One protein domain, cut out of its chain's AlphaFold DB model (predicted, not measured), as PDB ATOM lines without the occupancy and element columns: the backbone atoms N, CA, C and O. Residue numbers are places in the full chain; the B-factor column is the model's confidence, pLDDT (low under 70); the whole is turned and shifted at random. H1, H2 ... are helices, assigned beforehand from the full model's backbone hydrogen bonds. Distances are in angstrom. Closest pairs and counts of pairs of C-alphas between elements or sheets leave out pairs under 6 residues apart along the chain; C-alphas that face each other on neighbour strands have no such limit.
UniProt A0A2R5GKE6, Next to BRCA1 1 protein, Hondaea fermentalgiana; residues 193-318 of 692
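Overview. This is residues 193 to 318 of the 692 residues of the protein "Next to BRCA1 1 protein" of Hondaea fermentalgiana (UniProt A0A2R5GKE6). Helix H6 makes the core, with H1, H2 and the long H8 packed round it. H7 folds back on H8; H5 crosses H3, and H3, H4 and the loop of residues 246 to 258 lie toward the end of the long axis away from Phe 317. The printed part has 126 residues, 84 of them in eight named helices, H1 to H8 in order along the chain, with no named strand; the class is all helix. The whole is compact, radius of gyration of the C-alphas 14.2 A, with an elongated outline of 47 by 27 by 24 A.

Along the chain. Find C-alpha 193 at (313.048, 306.105, 243.501), where H1 runs to 201. Next come H2, 212 to 221, H3, 226 to 236, and H4, 242 to 245. H5, 259 to 272, measures 19.7 A; then read H6, 275 to 284, and H7, 289 to 294. H8, 298 to 317, runs 28.4 A to C-alpha 317 at (311.826, 301.240, 269.177).

Arrangement. Look at C-alphas 200 and 280, 5.8 A apart, the closest where H1 touches H6. H2 touches H6, about perpendicular at 86 degrees, closest at C-alphas 216 and 281, 5.8 A. H3 and H5 only just touch, with 3 pairs of C-alphas within 8 A, closest 232 and 262, 6.1 A; H4 is near H3. H8 touches H6 with residues 300 to 307 alone, closest C-alphas 304 and 279, 4.7 A. H7 and H8 form a helical hairpin, closest C-alphas 289 and 301, 4.3 A. Every O i to N i+4 pair is within hydrogen-bond range in H1, H2, H3, H6 and H7, against 9 of 10 in H5 and 15 of 16 in H8; H4 is too short for one.

Size, cuts and confidence. C-alphas 253 and 317, the farthest apart, are 47.7 A apart. The printed part has no cut; the link from H4 to H5 is long. Among residues with pLDDT under 70 are 193 to 195 and 311 to 318.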
ATOM      1  N   ASP A 193     314.112 305.113 243.661       62.72
ATOM      2  CA  ASP A 193     313.048 306.105 243.501       62.72
ATOM      3  C   ASP A 193     311.956 305.938 244.569       62.72
ATOM      4  O   ASP A 193     311.717 306.861 245.348       62.72
ATOM      5  N   GLN A 194     311.339 304.754 244.670       66.50
ATOM      6  CA  GLN A 194     310.325 304.479 245.691       66.50
ATOM      7  C   GLN A 194     310.896 304.630 247.113       66.50
ATOM      8  O   GLN A 194     310.238 305.212 247.964       66.50
ATOM      9  N   ARG A 195     312.141 304.202 247.369       66.75
ATOM     10  CA  ARG A 195     312.828 304.325 248.673       66.75
ATOM     11  C   ARG A 195     313.089 305.785 249.066       66.75
ATOM     12  O   ARG A 195     313.196 306.070 250.260       66.75
ATOM     13  N   ALA A 196     313.185 306.702 248.099       70.88
ATOM     14  CA  ALA A 196     313.267 308.142 248.339       70.88
ATOM     15  C   ALA A 196     311.885 308.758 248.616       70.88
ATOM     16  O   ALA A 196     311.738 309.476 249.604       70.88
ATOM     17  N   GLU A 197     310.867 308.439 247.809       76.62
ATOM     18  CA  GLU A 197     309.495 308.927 248.034       76.62
ATOM     19  C   GLU A 197     308.905 308.365 249.354       76.62
ATOM     20  O   GLU A 197     308.286 309.104 250.114       76.62
ATOM     21  N   ASP A 198     309.194 307.106 249.712       74.75
ATOM     22  CA  ASP A 198     308.848 306.483 251.004       74.75
ATOM     23  C   ASP A 198     309.539 307.176 252.194       74.75
ATOM     24  O   ASP A 198     309.017 307.182 253.311       74.75
ATOM     25  N   PHE A 199     310.730 307.752 251.987       75.94
ATOM     26  CA  PHE A 199     311.446 308.508 253.018       75.94
ATOM     27  C   PHE A 199     310.879 309.923 253.178       75.94
ATOM     28  O   PHE A 199     310.671 310.358 254.306       75.94
ATOM     29  N   ILE A 200     310.550 310.593 252.068       79.56
ATOM     30  CA  ILE A 200     309.835 311.879 252.039       79.56
ATOM     31  C   ILE A 200     308.463 311.738 252.719       79.56
ATOM     32  O   ILE A 200     308.129 312.523 253.606       79.56
ATOM     33  N   ALA A 201     307.704 310.690 252.388       79.19
ATOM     34  CA  ALA A 201     306.427 310.380 253.025       79.19
ATOM     35  C   ALA A 201     306.579 310.060 254.524       79.19
ATOM     36  O   ALA A 201     305.739 310.469 255.318       79.19
ATOM     37  N   ALA A 202     307.663 309.391 254.934       76.44
ATOM     38  CA  ALA A 202     307.976 309.132 256.344       76.44
ATOM     39  C   ALA A 202     308.558 310.343 257.109       76.44
ATOM     40  O   ALA A 202     308.810 310.226 258.308       76.44
ATOM     41  N   ILE A 203     308.798 311.476 256.440       76.25
ATOM     42  CA  ILE A 203     308.998 312.786 257.080       76.25
ATOM     43  C   ILE A 203     307.644 313.496 257.180       76.25
ATOM     44  O   ILE A 203     307.230 313.875 258.267       76.25
ATOM     45  N   ALA A 204     306.909 313.598 256.069       76.81
ATOM     46  CA  ALA A 204     305.649 314.340 255.960       76.81
ATOM     47  C   ALA A 204     304.419 313.687 256.645       76.81
ATOM     48  O   ALA A 204     303.295 314.131 256.412       76.81
ATOM     49  N   ALA A 205     304.611 312.632 257.444       73.50
ATOM     50  CA  ALA A 205     303.548 311.881 258.125       73.50
ATOM     51  C   ALA A 205     303.528 312.049 259.659       73.50
ATOM     52  O   ALA A 205     302.717 311.405 260.319       73.50
ATOM     53  N   GLU A 206     304.408 312.877 260.227       73.19
ATOM     54  CA  GLU A 206     304.338 313.295 261.637       73.19
ATOM     55  C   GLU A 206     303.431 314.531 261.774       73.19
ATOM     56  O   GLU A 206     303.410 315.379 260.884       73.19
ATOM     57  N   ASP A 207     302.687 314.654 262.880       64.88
ATOM     58  CA  ASP A 207     301.675 315.715 263.044       64.88
ATOM     59  C   ASP A 207     302.266 317.145 263.035       64.88
ATOM     60  O   ASP A 207     301.606 318.080 262.582       64.88
ATOM     61  N   ASP A 208     303.528 317.304 263.456       66.81
ATOM     62  CA  ASP A 208     304.298 318.562 263.427       66.81
ATOM     63  C   ASP A 208     305.286 318.649 262.232       66.81
ATOM     64  O   ASP A 208     306.226 319.450 262.241       66.81
ATOM     65  N   ALA A 209     305.133 317.811 261.199       72.62
ATOM     66  CA  ALA A 209     306.091 317.736 260.092       72.62
ATOM     67  C   ALA A 209     306.153 319.019 259.228       72.62
ATOM     68  O   ALA A 209     305.114 319.589 258.871       72.62
ATOM     69  N   PRO A 210     307.352 319.439 258.771       76.44
ATOM     70  CA  PRO A 210     307.466 320.491 257.768       76.44
ATOM     71  C   PRO A 210     306.875 320.010 256.434       76.44
ATOM     72  O   PRO A 210     307.216 318.933 255.938       76.44
ATOM     73  N   LYS A 211     305.984 320.801 255.821       83.50
ATOM     74  CA  LYS A 211     305.380 320.419 254.533       83.50
ATOM     75  C   LYS A 211     306.410 320.506 253.412       83.50
ATOM     76  O   LYS A 211     307.218 321.434 253.382       83.50
ATOM     77  N   VAL A 212     306.322 319.586 252.451       83.62
ATOM     78  CA  VAL A 212     307.231 319.526 251.293       83.62
ATOM     79  C   VAL A 212     307.227 320.845 250.519       83.62
ATOM     80  O   VAL A 212     308.284 321.443 250.352       83.62
ATOM     81  N   ASP A 213     306.052 321.328 250.108       84.44
ATOM     82  CA  ASP A 213     305.938 322.533 249.276       84.44
ATOM     83  C   ASP A 213     306.422 323.795 250.008       84.44
ATOM     84  O   ASP A 213     307.191 324.573 249.446       84.44
ATOM     85  N   ASP A 214     306.047 323.955 251.284       88.25
ATOM     86  CA  ASP A 214     306.498 325.072 252.127       88.25
ATOM     87  C   ASP A 214     308.033 325.053 252.290       88.25
ATOM     88  O   ASP A 214     308.690 326.089 252.171       88.25
ATOM     89  N   SER A 215     308.624 323.866 252.485       90.25
ATOM     90  CA  SER A 215     310.077 323.679 252.627       90.25
ATOM     91  C   SER A 215     310.830 323.924 251.316       90.25
ATOM     92  O   SER A 215     311.897 324.534 251.322       90.25
ATOM     93  N   VAL A 216     310.284 323.479 250.179       89.00
ATOM     94  CA  VAL A 216     310.865 323.698 248.843       89.00
ATOM     95  C   VAL A 216     310.774 325.175 248.444       89.00
ATOM     96  O   VAL A 216     311.726 325.706 247.870       89.00
ATOM     97  N   ALA A 217     309.682 325.864 248.790       90.50
ATOM     98  CA  ALA A 217     309.549 327.308 248.602       90.50
ATOM     99  C   ALA A 217     310.547 328.085 249.479       90.50
ATOM    100  O   ALA A 217     311.248 328.966 248.976       90.50
ATOM    101  N   LYS A 218     310.678 327.707 250.759       93.25
ATOM    102  CA  LYS A 218     311.679 328.253 251.689       93.25
ATOM    103  C   LYS A 218     313.098 328.074 251.145       93.25
ATOM    104  O   LYS A 218     313.809 329.063 250.997       93.25
ATOM    105  N   PHE A 219     313.468 326.856 250.742       94.56
ATOM    106  CA  PHE A 219     314.747 326.555 250.090       94.56
ATOM    107  C   PHE A 219     314.987 327.431 248.858       94.56
ATOM    108  O   PHE A 219     316.055 328.019 248.733       94.56
ATOM    109  N   ALA A 220     314.001 327.561 247.965       92.56
ATOM    110  CA  ALA A 220     314.140 328.390 246.770       92.56
ATOM    111  C   ALA A 220     314.374 329.873 247.104       92.56
ATOM    112  O   ALA A 220     315.180 330.514 246.438       92.56
ATOM    113  N   SER A 221     313.739 330.396 248.160       94.62
ATOM    114  CA  SER A 221     313.899 331.791 248.602       94.62
ATOM    115  C   SER A 221     315.248 332.123 249.258       94.62
ATOM    116  O   SER A 221     315.536 333.298 249.474       94.62
ATOM    117  N   LEU A 222     316.084 331.119 249.553       94.31
ATOM    118  CA  LEU A 222     317.439 331.305 250.094       94.31
ATOM    119  C   LEU A 222     318.512 331.498 249.007       94.31
ATOM    120  O   LEU A 222     319.660 331.805 249.326       94.31
ATOM    121  N   PHE A 223     318.152 331.344 247.729       94.50
ATOM    122  CA  PHE A 223     319.027 331.640 246.595       94.50
ATOM    123  C   PHE A 223     318.620 332.975 245.953       94.50
ATOM    124  O   PHE A 223     317.428 333.271 245.878       94.50
ATOM    125  N   PRO A 224     319.577 333.783 245.455       90.31
ATOM    126  CA  PRO A 224     319.266 335.082 244.855       90.31
ATOM    127  C   PRO A 224     318.466 334.956 243.550       90.31
ATOM    128  O   PRO A 224     317.714 335.864 243.198       90.31
ATOM    129  N   ASP A 225     318.626 333.841 242.830       91.25
ATOM    130  CA  ASP A 225     317.923 333.534 241.589       91.25
ATOM    131  C   ASP A 225     317.894 332.016 241.294       91.25
ATOM    132  O   ASP A 225     318.662 331.225 241.854       91.25
ATOM    133  N   GLU A 226     317.021 331.608 240.366       89.00
ATOM    134  CA  GLU A 226     316.880 330.211 239.934       89.00
ATOM    135  C   GLU A 226     318.172 329.626 239.341       89.00
ATOM    136  O   GLU A 226     318.470 328.458 239.585       89.00
ATOM    137  N   THR A 227     318.971 330.410 238.607       89.75
ATOM    138  CA  THR A 227     320.232 329.935 238.015       89.75
ATOM    139  C   THR A 227     321.210 329.550 239.112       89.75
ATOM    140  O   THR A 227     321.738 328.444 239.074       89.75
ATOM    141  N   THR A 228     321.399 330.394 240.132       91.69
ATOM    142  CA  THR A 228     322.282 330.084 241.266       91.69
ATOM    143  C   THR A 228     321.811 328.853 242.046       91.69
ATOM    144  O   THR A 228     322.628 327.994 242.383       91.69
ATOM    145  N   LYS A 229     320.494 328.688 242.249       93.25
ATOM    146  CA  LYS A 229     319.921 327.465 242.837       93.25
ATOM    147  C   LYS A 229     320.235 326.224 241.991       93.25
ATOM    148  O   LYS A 229     320.641 325.194 242.530       93.25
ATOM    149  N   VAL A 230     320.089 326.307 240.666       89.69
ATOM    150  CA  VAL A 230     320.421 325.201 239.749       89.69
ATOM    151  C   VAL A 230     321.928 324.925 239.732       89.69
ATOM    152  O   VAL A 230     322.313 323.760 239.751       89.69
ATOM    153  N   SER A 231     322.784 325.946 239.789       89.75
ATOM    154  CA  SER A 231     324.244 325.811 239.910       89.75
ATOM    155  C   SER A 231     324.664 325.104 241.207       89.75
ATOM    156  O   SER A 231     325.560 324.256 241.185       89.75
ATOM    157  N   PHE A 232     323.994 325.391 242.331       93.31
ATOM    158  CA  PHE A 232     324.195 324.680 243.599       93.31
ATOM    159  C   PHE A 232     323.736 323.217 243.512       93.31
ATOM    160  O   PHE A 232     324.482 322.308 243.876       93.31
ATOM    161  N   LEU A 233     322.545 322.959 242.960       90.88
ATOM    162  CA  LEU A 233     322.045 321.593 242.759       90.88
ATOM    163  C   LEU A 233     322.931 320.792 241.788       90.88
ATOM    164  O   LEU A 233     323.147 319.602 242.009       90.88
ATOM    165  N   LEU A 234     323.492 321.431 240.753       86.69
ATOM    166  CA  LEU A 234     324.473 320.837 239.838       86.69
ATOM    167  C   LEU A 234     325.761 320.441 240.561       86.69
ATOM    168  O   LEU A 234     326.258 319.335 240.344       86.69
ATOM    169  N   PHE A 235     326.276 321.302 241.441       87.25
ATOM    170  CA  PHE A 235     327.424 320.981 242.290       87.25
ATOM    171  C   PHE A 235     327.116 319.783 243.208       87.25
ATOM    172  O   PHE A 235     327.849 318.795 243.206       87.25
ATOM    173  N   ALA A 236     325.965 319.798 243.889       85.94
ATOM    174  CA  ALA A 236     325.521 318.730 244.790       85.94
ATOM    175  C   ALA A 236     325.288 317.357 244.111       85.94
ATOM    176  O   ALA A 236     325.296 316.326 244.791       85.94
ATOM    177  N   VAL A 237     325.111 317.307 242.780       83.12
ATOM    178  CA  VAL A 237     325.065 316.056 241.987       83.12
ATOM    179  C   VAL A 237     326.361 315.757 241.214       83.12
ATOM    180  O   VAL A 237     326.350 314.894 240.331       83.12
ATOM    181  N   ASN A 238     327.470 316.436 241.540       80.88
ATOM    182  CA  ASN A 238     328.774 316.323 240.869       80.88
ATOM    183  C   ASN A 238     328.650 316.514 239.340       80.88
ATOM    184  O   ASN A 238     329.071 315.674 238.545       80.88
ATOM    185  N   GLY A 239     327.973 317.585 238.921       73.25
ATOM    186  CA  GLY A 239     327.836 317.990 237.521       73.25
ATOM    187  C   GLY A 239     326.939 317.109 236.641       73.25
ATOM    188  O   GLY A 239     326.732 317.457 235.481       73.25
ATOM    189  N   LYS A 240     326.365 315.999 237.142       77.62
ATOM    190  CA  LYS A 240     325.537 315.072 236.334       77.62
ATOM    191  C   LYS A 240     324.138 315.646 236.012       77.62
ATOM    192  O   LYS A 240     323.119 315.171 236.518       77.62
ATOM    193  N   THR A 241     324.103 316.649 235.123       72.06
ATOM    194  CA  THR A 241     322.933 317.401 234.599       72.06
ATOM    195  C   THR A 241     321.694 316.540 234.345       72.06
ATOM    196  O   THR A 241     320.580 316.917 234.714       72.06
ATOM    197  N   ARG A 242     321.889 315.348 233.769       66.81
ATOM    198  CA  ARG A 242     320.838 314.394 233.381       66.81
ATOM    199  C   ARG A 242     319.923 313.946 234.532       66.81
ATOM    200  O   ARG A 242     318.812 313.484 234.284       66.81
ATOM    201  N   ARG A 243     320.371 314.076 235.788       67.56
ATOM    202  CA  ARG A 243     319.558 313.786 236.985       67.56
ATOM    203  C   ARG A 243     318.588 314.919 237.331       67.56
ATOM    204  O   ARG A 243     317.491 314.643 237.804       67.56
ATOM    205  N   LEU A 244     318.959 316.169 237.048       75.75
ATOM    206  CA  LEU A 244     318.107 317.342 237.263       75.75
ATOM    207  C   LEU A 244     317.102 317.510 236.112       75.75
ATOM    208  O   LEU A 244     315.919 317.742 236.360       75.75
ATOM    209  N   SER A 245     317.523 317.275 234.862       75.69
ATOM    210  CA  SER A 245     316.621 317.350 233.703       75.69
ATOM    211  C   SER A 245     315.518 316.282 233.719       75.69
ATOM    212  O   SER A 245     314.391 316.578 233.324       75.69
ATOM    213  N   LYS A 246     315.774 315.088 234.287       71.31
ATOM    214  CA  LYS A 246     314.735 314.078 234.604       71.31
ATOM    215  C   LYS A 246     313.607 314.616 235.508       71.31
ATOM    216  O   LYS A 246     312.519 314.051 235.493       71.31
ATOM    217  N   ARG A 247     313.840 315.694 236.271       68.75
ATOM    218  CA  ARG A 247     312.844 316.363 237.137       68.75
ATOM    219  C   ARG A 247     312.324 317.693 236.562       68.75
ATOM    220  O   ARG A 247     311.714 318.467 237.290       68.75
ATOM    221  N   GLY A 248     312.563 317.972 235.278       71.88
ATOM    222  CA  GLY A 248     312.118 319.206 234.615       71.88
ATOM    223  C   GLY A 248     312.949 320.453 234.941       71.88
ATOM    224  O   GLY A 248     312.578 321.547 234.531       71.88
ATOM    225  N   ILE A 249     314.072 320.303 235.648       78.56
ATOM    226  CA  ILE A 249     314.985 321.407 235.964       78.56
ATOM    227  C   ILE A 249     315.861 321.672 234.735       78.56
ATOM    228  O   ILE A 249     316.616 320.799 234.297       78.56
ATOM    229  N   GLU A 250     315.765 322.871 234.160       76.00
ATOM    230  CA  GLU A 250     316.518 323.238 232.961       76.00
ATOM    231  C   GLU A 250     317.942 323.697 233.308       76.00
ATOM    232  O   GLU A 250     318.155 324.759 233.882       76.00
ATOM    233  N   THR A 251     318.943 322.897 232.932       75.00
ATOM    234  CA  THR A 251     320.359 323.139 233.267       75.00
ATOM    235  C   THR A 251     321.162 323.781 232.127       75.00
ATOM    236  O   THR A 251     322.387 323.734 232.152       75.00
ATOM    237  N   LYS A 252     320.514 324.306 231.076       65.69
ATOM    238  CA  LYS A 252     321.190 324.689 229.814       65.69
ATOM    239  C   LYS A 252     322.117 325.909 229.924       65.69
ATOM    240  O   LYS A 252     322.980 326.076 229.071       65.69
ATOM    241  N   SER A 253     321.925 326.752 230.937       64.19
ATOM    242  CA  SER A 253     322.676 327.995 231.172       64.19
ATOM    243  C   SER A 253     323.551 327.969 232.432       64.19
ATOM    244  O   SER A 253     324.354 328.877 232.632       64.19
ATOM    245  N   ALA A 254     323.404 326.952 233.286       74.38
ATOM    246  CA  ALA A 254     324.033 326.896 234.602       74.38
ATOM    247  C   ALA A 254     325.309 326.037 234.586       74.38
ATOM    248  O   ALA A 254     325.295 324.888 234.141       74.38
ATOM    249  N   LYS A 255     326.407 326.581 235.121       82.94
ATOM    250  CA  LYS A 255     327.618 325.822 235.478       82.94
ATOM    251  C   LYS A 255     327.530 325.411 236.957       82.94
ATOM    252  O   LYS A 255     326.941 326.161 237.731       82.94
ATOM    253  N   PRO A 256     328.088 324.264 237.387       85.12
ATOM    254  CA  PRO A 256     328.201 323.969 238.816       85.12
ATOM    255  C   PRO A 256     329.005 325.070 239.526       85.12
ATOM    256  O   PRO A 256     329.968 325.591 238.960       85.12
ATOM    257  N   LEU A 257     328.603 325.418 240.753       85.75
ATOM    258  CA  LEU A 257     329.334 326.375 241.597       85.75
ATOM    259  C   LEU A 257     330.760 325.895 241.911       85.75
ATOM    260  O   LEU A 257     331.045 324.697 241.880       85.75
ATOM    261  N   LYS A 258     331.645 326.819 242.298       81.50
ATOM    262  CA  LYS A 258     332.900 326.462 242.978       81.50
ATOM    263  C   LYS A 258     332.613 326.009 244.412       81.50
ATOM    264  O   LYS A 258     331.631 326.435 245.017       81.50
ATOM    265  N   LEU A 259     333.506 325.207 244.999       77.81
ATOM    266  CA  LEU A 259     333.360 324.731 246.384       77.81
ATOM    267  C   LEU A 259     333.189 325.890 247.385       77.81
ATOM    268  O   LEU A 259     332.282 325.854 248.205       77.81
ATOM    269  N   GLU A 260     333.982 326.960 247.267       78.44
ATOM    270  CA  GLU A 260     333.867 328.165 248.112       78.44
ATOM    271  C   GLU A 260     332.508 328.879 248.007       78.44
ATOM    272  O   GLU A 260     332.094 329.584 248.924       78.44
ATOM    273  N   GLU A 261     331.821 328.750 246.873       84.81
ATOM    274  CA  GLU A 261     330.492 329.324 246.652       84.81
ATOM    275  C   GLU A 261     329.419 328.382 247.200       84.81
ATOM    276  O   GLU A 261     328.497 328.827 247.877       84.81
ATOM    277  N   ALA A 262     329.573 327.073 246.981       83.94
ATOM    278  CA  ALA A 262     328.686 326.053 247.524       83.94
ATOM    279  C   ALA A 262     328.705 326.012 249.065       83.94
ATOM    280  O   ALA A 262     327.645 325.864 249.667       83.94
ATOM    281  N   LEU A 263     329.864 326.221 249.703       82.44
ATOM    282  CA  LEU A 263     330.000 326.308 251.164       82.44
ATOM    283  C   LEU A 263     329.236 327.503 251.766       82.44
ATOM    284  O   LEU A 263     328.640 327.364 252.829       82.44
ATOM    285  N   LYS A 264     329.157 328.645 251.067       88.31
ATOM    286  CA  LYS A 264     328.334 329.793 251.507       88.31
ATOM    287  C   LYS A 264     326.848 329.430 251.540       88.31
ATOM    288  O   LYS A 264     326.140 329.814 252.464       88.31
ATOM    289  N   TYR A 265     326.381 328.656 250.558       91.12
ATOM    290  CA  TYR A 265     325.020 328.115 250.572       91.12
ATOM    291  C   TYR A 265     324.853 326.971 251.583       91.12
ATOM    292  O   TYR A 265     323.752 326.797 252.092       91.12
ATOM    293  N   GLU A 266     325.918 326.247 251.946       90.12
ATOM    294  CA  GLU A 266     325.892 325.298 253.067       90.12
ATOM    295  C   GLU A 266     325.573 326.008 254.393       90.12
ATOM    296  O   GLU A 266     324.626 325.618 255.074       90.12
ATOM    297  N   ASP A 267     326.286 327.099 254.701       85.00
ATOM    298  CA  ASP A 267     326.025 327.950 255.872       85.00
ATOM    299  C   ASP A 267     324.607 328.547 255.853       85.00
ATOM    300  O   ASP A 267     323.880 328.444 256.843       85.00
ATOM    301  N   ILE A 268     324.178 329.134 254.725       91.50
ATOM    302  CA  ILE A 268     322.840 329.740 254.591       91.50
ATOM    303  C   ILE A 268     321.737 328.701 254.829       91.50
ATOM    304  O   ILE A 268     320.765 328.992 255.527       91.50
ATOM    305  N   LEU A 269     321.872 327.494 254.270       93.00
ATOM    306  CA  LEU A 269     320.882 326.430 254.436       93.00
ATOM    307  C   LEU A 269     320.827 325.937 255.885       93.00
ATOM    308  O   LEU A 269     319.737 325.864 256.445       93.00
ATOM    309  N   LEU A 270     321.977 325.660 256.506       87.62
ATOM    310  CA  LEU A 270     322.055 325.175 257.890       87.62
ATOM    311  C   LEU A 270     321.597 326.221 258.919       87.62
ATOM    312  O   LEU A 270     320.991 325.859 259.922       87.62
ATOM    313  N   GLY A 271     321.841 327.511 258.665       87.19
ATOM    314  CA  GLY A 271     321.376 328.604 259.525       87.19
ATOM    315  C   GLY A 271     319.900 328.981 259.340       87.19
ATOM    316  O   GLY A 271     319.322 329.610 260.225       87.19
ATOM    317  N   SER A 272     319.276 328.609 258.216       91.25
ATOM    318  CA  SER A 272     317.903 329.031 257.872       91.25
ATOM    319  C   SER A 272     316.869 327.900 257.890       91.25
ATOM    320  O   SER A 272     315.666 328.174 257.941       91.25
ATOM    321  N   MET A 273     317.297 326.637 257.802       92.25
ATOM    322  CA  MET A 273     316.426 325.466 257.671       92.25
ATOM    323  C   MET A 273     316.780 324.377 258.687       92.25
ATOM    324  O   MET A 273     317.946 324.156 259.000       92.25
ATOM    325  N   SER A 274     315.771 323.667 259.194       89.75
ATOM    326  CA  SER A 274     315.984 322.555 260.123       89.75
ATOM    327  C   SER A 274     316.584 321.333 259.408       89.75
ATOM    328  O   SER A 274     316.385 321.168 258.200       89.75
ATOM    329  N   PRO A 275     317.254 320.411 260.128       86.06
ATOM    330  CA  PRO A 275     317.745 319.165 259.542       86.06
ATOM    331  C   PRO A 275     316.654 318.356 258.825       86.06
ATOM    332  O   PRO A 275     316.918 317.789 257.766       86.06
ATOM    333  N   ASP A 276     315.425 318.332 259.358       87.12
ATOM    334  CA  ASP A 276     314.279 317.656 258.734       87.12
ATOM    335  C   ASP A 276     313.810 318.377 257.451       87.12
ATOM    336  O   ASP A 276     313.579 317.707 256.447       87.12
ATOM    337  N   GLU A 277     313.748 319.718 257.420       91.06
ATOM    338  CA  GLU A 277     313.460 320.483 256.188       91.06
ATOM    339  C   GLU A 277     314.547 320.262 255.114       91.06
ATOM    340  O   GLU A 277     314.239 320.042 253.941       91.06
ATOM    341  N   ILE A 278     315.824 320.285 255.512       92.25
ATOM    342  CA  ILE A 278     316.982 320.046 254.637       92.25
ATOM    343  C   ILE A 278     316.938 318.626 254.060       92.25
ATOM    344  O   ILE A 278     317.100 318.438 252.851       92.25
ATOM    345  N   ALA A 279     316.693 317.624 254.911       87.88
ATOM    346  CA  ALA A 279     316.561 316.232 254.497       87.88
ATOM    347  C   ALA A 279     315.401 316.046 253.517       87.88
ATOM    348  O   ALA A 279     315.580 315.398 252.485       87.88
ATOM    349  N   LEU A 280     314.249 316.660 253.800       88.31
ATOM    350  CA  LEU A 280     313.071 316.623 252.943       88.31
ATOM    351  C   LEU A 280     313.381 317.190 251.553       88.31
ATOM    352  O   LEU A 280     313.224 316.493 250.549       88.31
ATOM    353  N   VAL A 281     313.889 318.423 251.487       91.25
ATOM    354  CA  VAL A 281     314.126 319.121 250.217       91.25
ATOM    355  C   VAL A 281     315.237 318.469 249.397       91.25
ATOM    356  O   VAL A 281     315.040 318.207 248.210       91.25
ATOM    357  N   LEU A 282     316.384 318.131 249.990       91.19
ATOM    358  CA  LEU A 282     317.482 317.518 249.234       91.19
ATOM    359  C   LEU A 282     317.134 316.085 248.781       91.19
ATOM    360  O   LEU A 282     317.525 315.684 247.679       91.19
ATOM    361  N   CYS A 283     316.295 315.352 249.527       86.00
ATOM    362  CA  CYS A 283     315.688 314.119 249.019       86.00
ATOM    363  C   CYS A 283     314.688 314.370 247.877       86.00
ATOM    364  O   CYS A 283     314.689 313.580 246.930       86.00
ATOM    365  N   THR A 284     313.922 315.472 247.863       85.50
ATOM    366  CA  THR A 284     313.086 315.818 246.689       85.50
ATOM    367  C   THR A 284     313.911 316.106 245.428       85.50
ATOM    368  O   THR A 284     313.409 315.930 244.322       85.50
ATOM    369  N   PHE A 285     315.200 316.442 245.554       85.81
ATOM    370  CA  PHE A 285     316.143 316.523 244.428       85.81
ATOM    371  C   PHE A 285     316.946 315.225 244.186       85.81
ATOM    372  O   PHE A 285     317.829 315.191 243.330       85.81
ATOM    373  N   ARG A 286     316.639 314.137 244.912       79.56
ATOM    374  CA  ARG A 286     317.338 312.828 244.905       79.56
ATOM    375  C   ARG A 286     318.846 312.913 245.185       79.56
ATOM    376  O   ARG A 286     319.638 312.041 244.798       79.56
ATOM    377  N   ILE A 287     319.240 313.947 245.921       85.81
ATOM    378  CA  ILE A 287     320.575 314.082 246.488       85.81
ATOM    379  C   ILE A 287     320.644 313.134 247.695       85.81
ATOM    380  O   ILE A 287     319.774 313.131 248.562       85.81
ATOM    381  N   LYS A 288     321.659 312.261 247.721       81.38
ATOM    382  CA  LYS A 288     321.879 311.297 248.813       81.38
ATOM    383  C   LYS A 288     322.933 311.852 249.784       81.38
ATOM    384  O   LYS A 288     323.900 312.437 249.298       81.38
ATOM    385  N   PRO A 289     322.839 311.596 251.105       77.94
ATOM    386  CA  PRO A 289     323.748 312.175 252.108       77.94
ATOM    387  C   PRO A 289     325.245 311.965 251.813       77.94
ATOM    388  O   PRO A 289     326.063 312.857 252.014       77.94
ATOM    389  N   TRP A 290     325.615 310.799 251.270       71.56
ATOM    390  CA  TRP A 290     327.002 310.487 250.908       71.56
ATOM    391  C   TRP A 290     327.506 311.221 249.656       71.56
ATOM    392  O   TRP A 290     328.710 311.425 249.522       71.56
ATOM    393  N   LYS A 291     326.612 311.648 248.750       76.25
ATOM    394  CA  LYS A 291     326.987 312.399 247.539       76.25
ATOM    395  C   LYS A 291     327.457 313.804 247.905       76.25
ATOM    396  O   LYS A 291     328.502 314.218 247.423       76.25
ATOM    397  N   LEU A 292     326.747 314.462 248.827       78.75
ATOM    398  CA  LEU A 292     327.134 315.753 249.410       78.75
ATOM    399  C   LEU A 292     328.540 315.683 250.027       78.75
ATOM    400  O   LEU A 292     329.407 316.480 249.682       78.75
ATOM    401  N   ARG A 293     328.812 314.641 250.826       75.44
ATOM    402  CA  ARG A 293     330.147 314.384 251.398       75.44
ATOM    403  C   ARG A 293     331.227 314.158 250.329       75.44
ATOM    404  O   ARG A 293     332.311 314.711 250.459       75.44
ATOM    405  N   ARG A 294     330.943 313.416 249.245       70.12
ATOM    406  CA  ARG A 294     331.883 313.220 248.113       70.12
ATOM    407  C   ARG A 294     332.161 314.496 247.285       70.12
ATOM    408  O   ARG A 294     333.069 314.451 246.449       70.12
ATOM    409  N   VAL A 295     331.422 315.595 247.499       74.75
ATOM    410  CA  VAL A 295     331.639 316.917 246.862       74.75
ATOM    411  C   VAL A 295     331.985 318.042 247.854       74.75
ATOM    412  O   VAL A 295     331.999 319.206 247.473       74.75
ATOM    413  N   GLY A 296     332.273 317.721 249.120       72.00
ATOM    414  CA  GLY A 296     332.708 318.697 250.129       72.00
ATOM    415  C   GLY A 296     331.603 319.343 250.977       72.00
ATOM    416  O   GLY A 296     331.925 320.016 251.949       72.00
ATOM    417  N   LEU A 297     330.321 319.089 250.680       79.00
ATOM    418  CA  LEU A 297     329.171 319.534 251.488       79.00
ATOM    419  C   LEU A 297     328.949 318.573 252.670       79.00
ATOM    420  O   LEU A 297     328.005 317.772 252.716       79.00
ATOM    421  N   GLY A 298     329.917 318.568 253.588       74.88
ATOM    422  CA  GLY A 298     330.000 317.610 254.687       74.88
ATOM    423  C   GLY A 298     328.900 317.767 255.739       74.88
ATOM    424  O   GLY A 298     328.391 316.757 256.233       74.88
ATOM    425  N   ARG A 299     328.498 319.005 256.054       81.06
ATOM    426  CA  ARG A 299     327.555 319.325 257.141       81.06
ATOM    427  C   ARG A 299     326.109 319.061 256.724       81.06
ATOM    428  O   ARG A 299     325.391 318.395 257.466       81.06
ATOM    429  N   LEU A 300     325.705 319.429 255.502       84.12
ATOM    430  CA  LEU A 300     324.418 318.996 254.931       84.12
ATOM    431  C   LEU A 300     324.359 317.466 254.818       84.12
ATOM    432  O   LEU A 300     323.360 316.845 255.182       84.12
ATOM    433  N   GLY A 301     325.451 316.837 254.369       78.69
ATOM    434  CA  GLY A 301     325.565 315.379 254.313       78.69
ATOM    435  C   GLY A 301     325.433 314.696 255.682       78.69
ATOM    436  O   GLY A 301     324.895 313.588 255.760       78.69
ATOM    437  N   PHE A 302     325.874 315.348 256.762       74.75
ATOM    438  CA  PHE A 302     325.686 314.880 258.135       74.75
ATOM    439  C   PHE A 302     324.235 315.062 258.606       74.75
ATOM    440  O   PHE A 302     323.609 314.073 258.983       74.75
ATOM    441  N   ALA A 303     323.666 316.267 258.487       79.06
ATOM    442  CA  ALA A 303     322.297 316.575 258.916       79.06
ATOM    443  C   ALA A 303     321.253 315.630 258.282       79.06
ATOM    444  O   ALA A 303     320.406 315.056 258.971       79.06
ATOM    445  N   MET A 304     321.367 315.357 256.974       83.88
ATOM    446  CA  MET A 304     320.494 314.382 256.305       83.88
ATOM    447  C   MET A 304     320.688 312.938 256.812       83.88
ATOM    448  O   MET A 304     319.740 312.146 256.827       83.88
ATOM    449  N   LYS A 305     321.919 312.553 257.190       79.38
ATOM    450  CA  LYS A 305     322.217 311.221 257.746       79.38
ATOM    451  C   LYS A 305     321.619 311.076 259.144       79.38
ATOM    452  O   LYS A 305     321.050 310.028 259.438       79.38
ATOM    453  N   GLU A 306     321.717 312.109 259.971       75.62
ATOM    454  CA  GLU A 306     321.185 312.140 261.331       75.62
ATOM    455  C   GLU A 306     319.663 311.950 261.345       75.62
ATOM    456  O   GLU A 306     319.170 311.010 261.969       75.62
ATOM    457  N   VAL A 307     318.928 312.728 260.542       77.88
ATOM    458  CA  VAL A 307     317.474 312.564 260.352       77.88
ATOM    459  C   VAL A 307     317.124 311.141 259.909       77.88
ATOM    460  O   VAL A 307     316.217 310.513 260.465       77.88
ATOM    461  N   LYS A 308     317.874 310.571 258.954       76.56
ATOM    462  CA  LYS A 308     317.672 309.183 258.511       76.56
ATOM    463  C   LYS A 308     317.893 308.172 259.644       76.56
ATOM    464  O   LYS A 308     317.135 307.205 259.735       76.56
ATOM    465  N   MET A 309     318.886 308.385 260.510       71.62
ATOM    466  CA  MET A 309     319.166 307.524 261.667       71.62
ATOM    467  C   MET A 309     318.089 307.660 262.749       71.62
ATOM    468  O   MET A 309     317.523 306.644 263.151       71.62
ATOM    469  N   ARG A 310     317.713 308.887 263.136       75.06
ATOM    470  CA  ARG A 310     316.606 309.186 264.065       75.06
ATOM    471  C   ARG A 310     315.307 308.509 263.613       75.06
ATOM    472  O   ARG A 310     314.692 307.767 264.375       75.06
ATOM    473  N   ARG A 311     314.946 308.636 262.329       69.94
ATOM    474  CA  ARG A 311     313.751 308.005 261.727       69.94
ATOM    475  C   ARG A 311     313.872 306.486 261.517       69.94
ATOM    476  O   ARG A 311     312.856 305.816 261.322       69.94
ATOM    477  N   LYS A 312     315.081 305.908 261.535       67.81
ATOM    478  CA  LYS A 312     315.309 304.444 261.582       67.81
ATOM    479  C   LYS A 312     315.191 303.919 263.019       67.81
ATOM    480  O   LYS A 312     314.649 302.835 263.216       67.81
ATOM    481  N   TYR A 313     315.623 304.707 264.007       63.75
ATOM    482  CA  TYR A 313     315.488 304.416 265.435       63.75
ATOM    483  C   TYR A 313     314.020 304.437 265.889       63.75
ATOM    484  O   TYR A 313     313.534 303.424 266.388       63.75
ATOM    485  N   MET A 314     313.280 305.524 265.630       61.47
ATOM    486  CA  MET A 314     311.865 305.649 266.032       61.47
ATOM    487  C   MET A 314     311.002 304.504 265.474       61.47
ATOM    488  O   MET A 314     310.217 303.903 266.202       61.47
ATOM    489  N   ARG A 315     311.217 304.100 264.212       66.06
ATOM    490  CA  ARG A 315     310.524 302.946 263.598       66.06
ATOM    491  C   ARG A 315     310.925 301.575 264.161       66.06
ATOM    492  O   ARG A 315     310.218 300.605 263.904       66.06
ATOM    493  N   ARG A 316     312.042 301.470 264.891       59.69
ATOM    494  CA  ARG A 316     312.530 300.226 265.515       59.69
ATOM    495  C   ARG A 316     312.133 300.109 266.992       59.69
ATOM    496  O   ARG A 316     311.920 298.991 267.448       59.69
ATOM    497  N   PHE A 317     312.032 301.226 267.718       63.44
ATOM    498  CA  PHE A 317     311.826 301.240 269.177       63.44
ATOM    499  C   PHE A 317     310.531 301.928 269.647       63.44
ATOM    500  O   PHE A 317     310.130 301.721 270.790       63.44
ATOM    501  N   GLY A 318     309.844 302.666 268.771       53.28
ATOM    502  CA  GLY A 318     308.594 303.363 269.078       53.28
ATOM    503  C   GLY A 318     308.781 304.690 269.818       53.28
ATOM    504  O   GLY A 318     309.859 305.015 270.317       53.28
TER     505      GLY A 318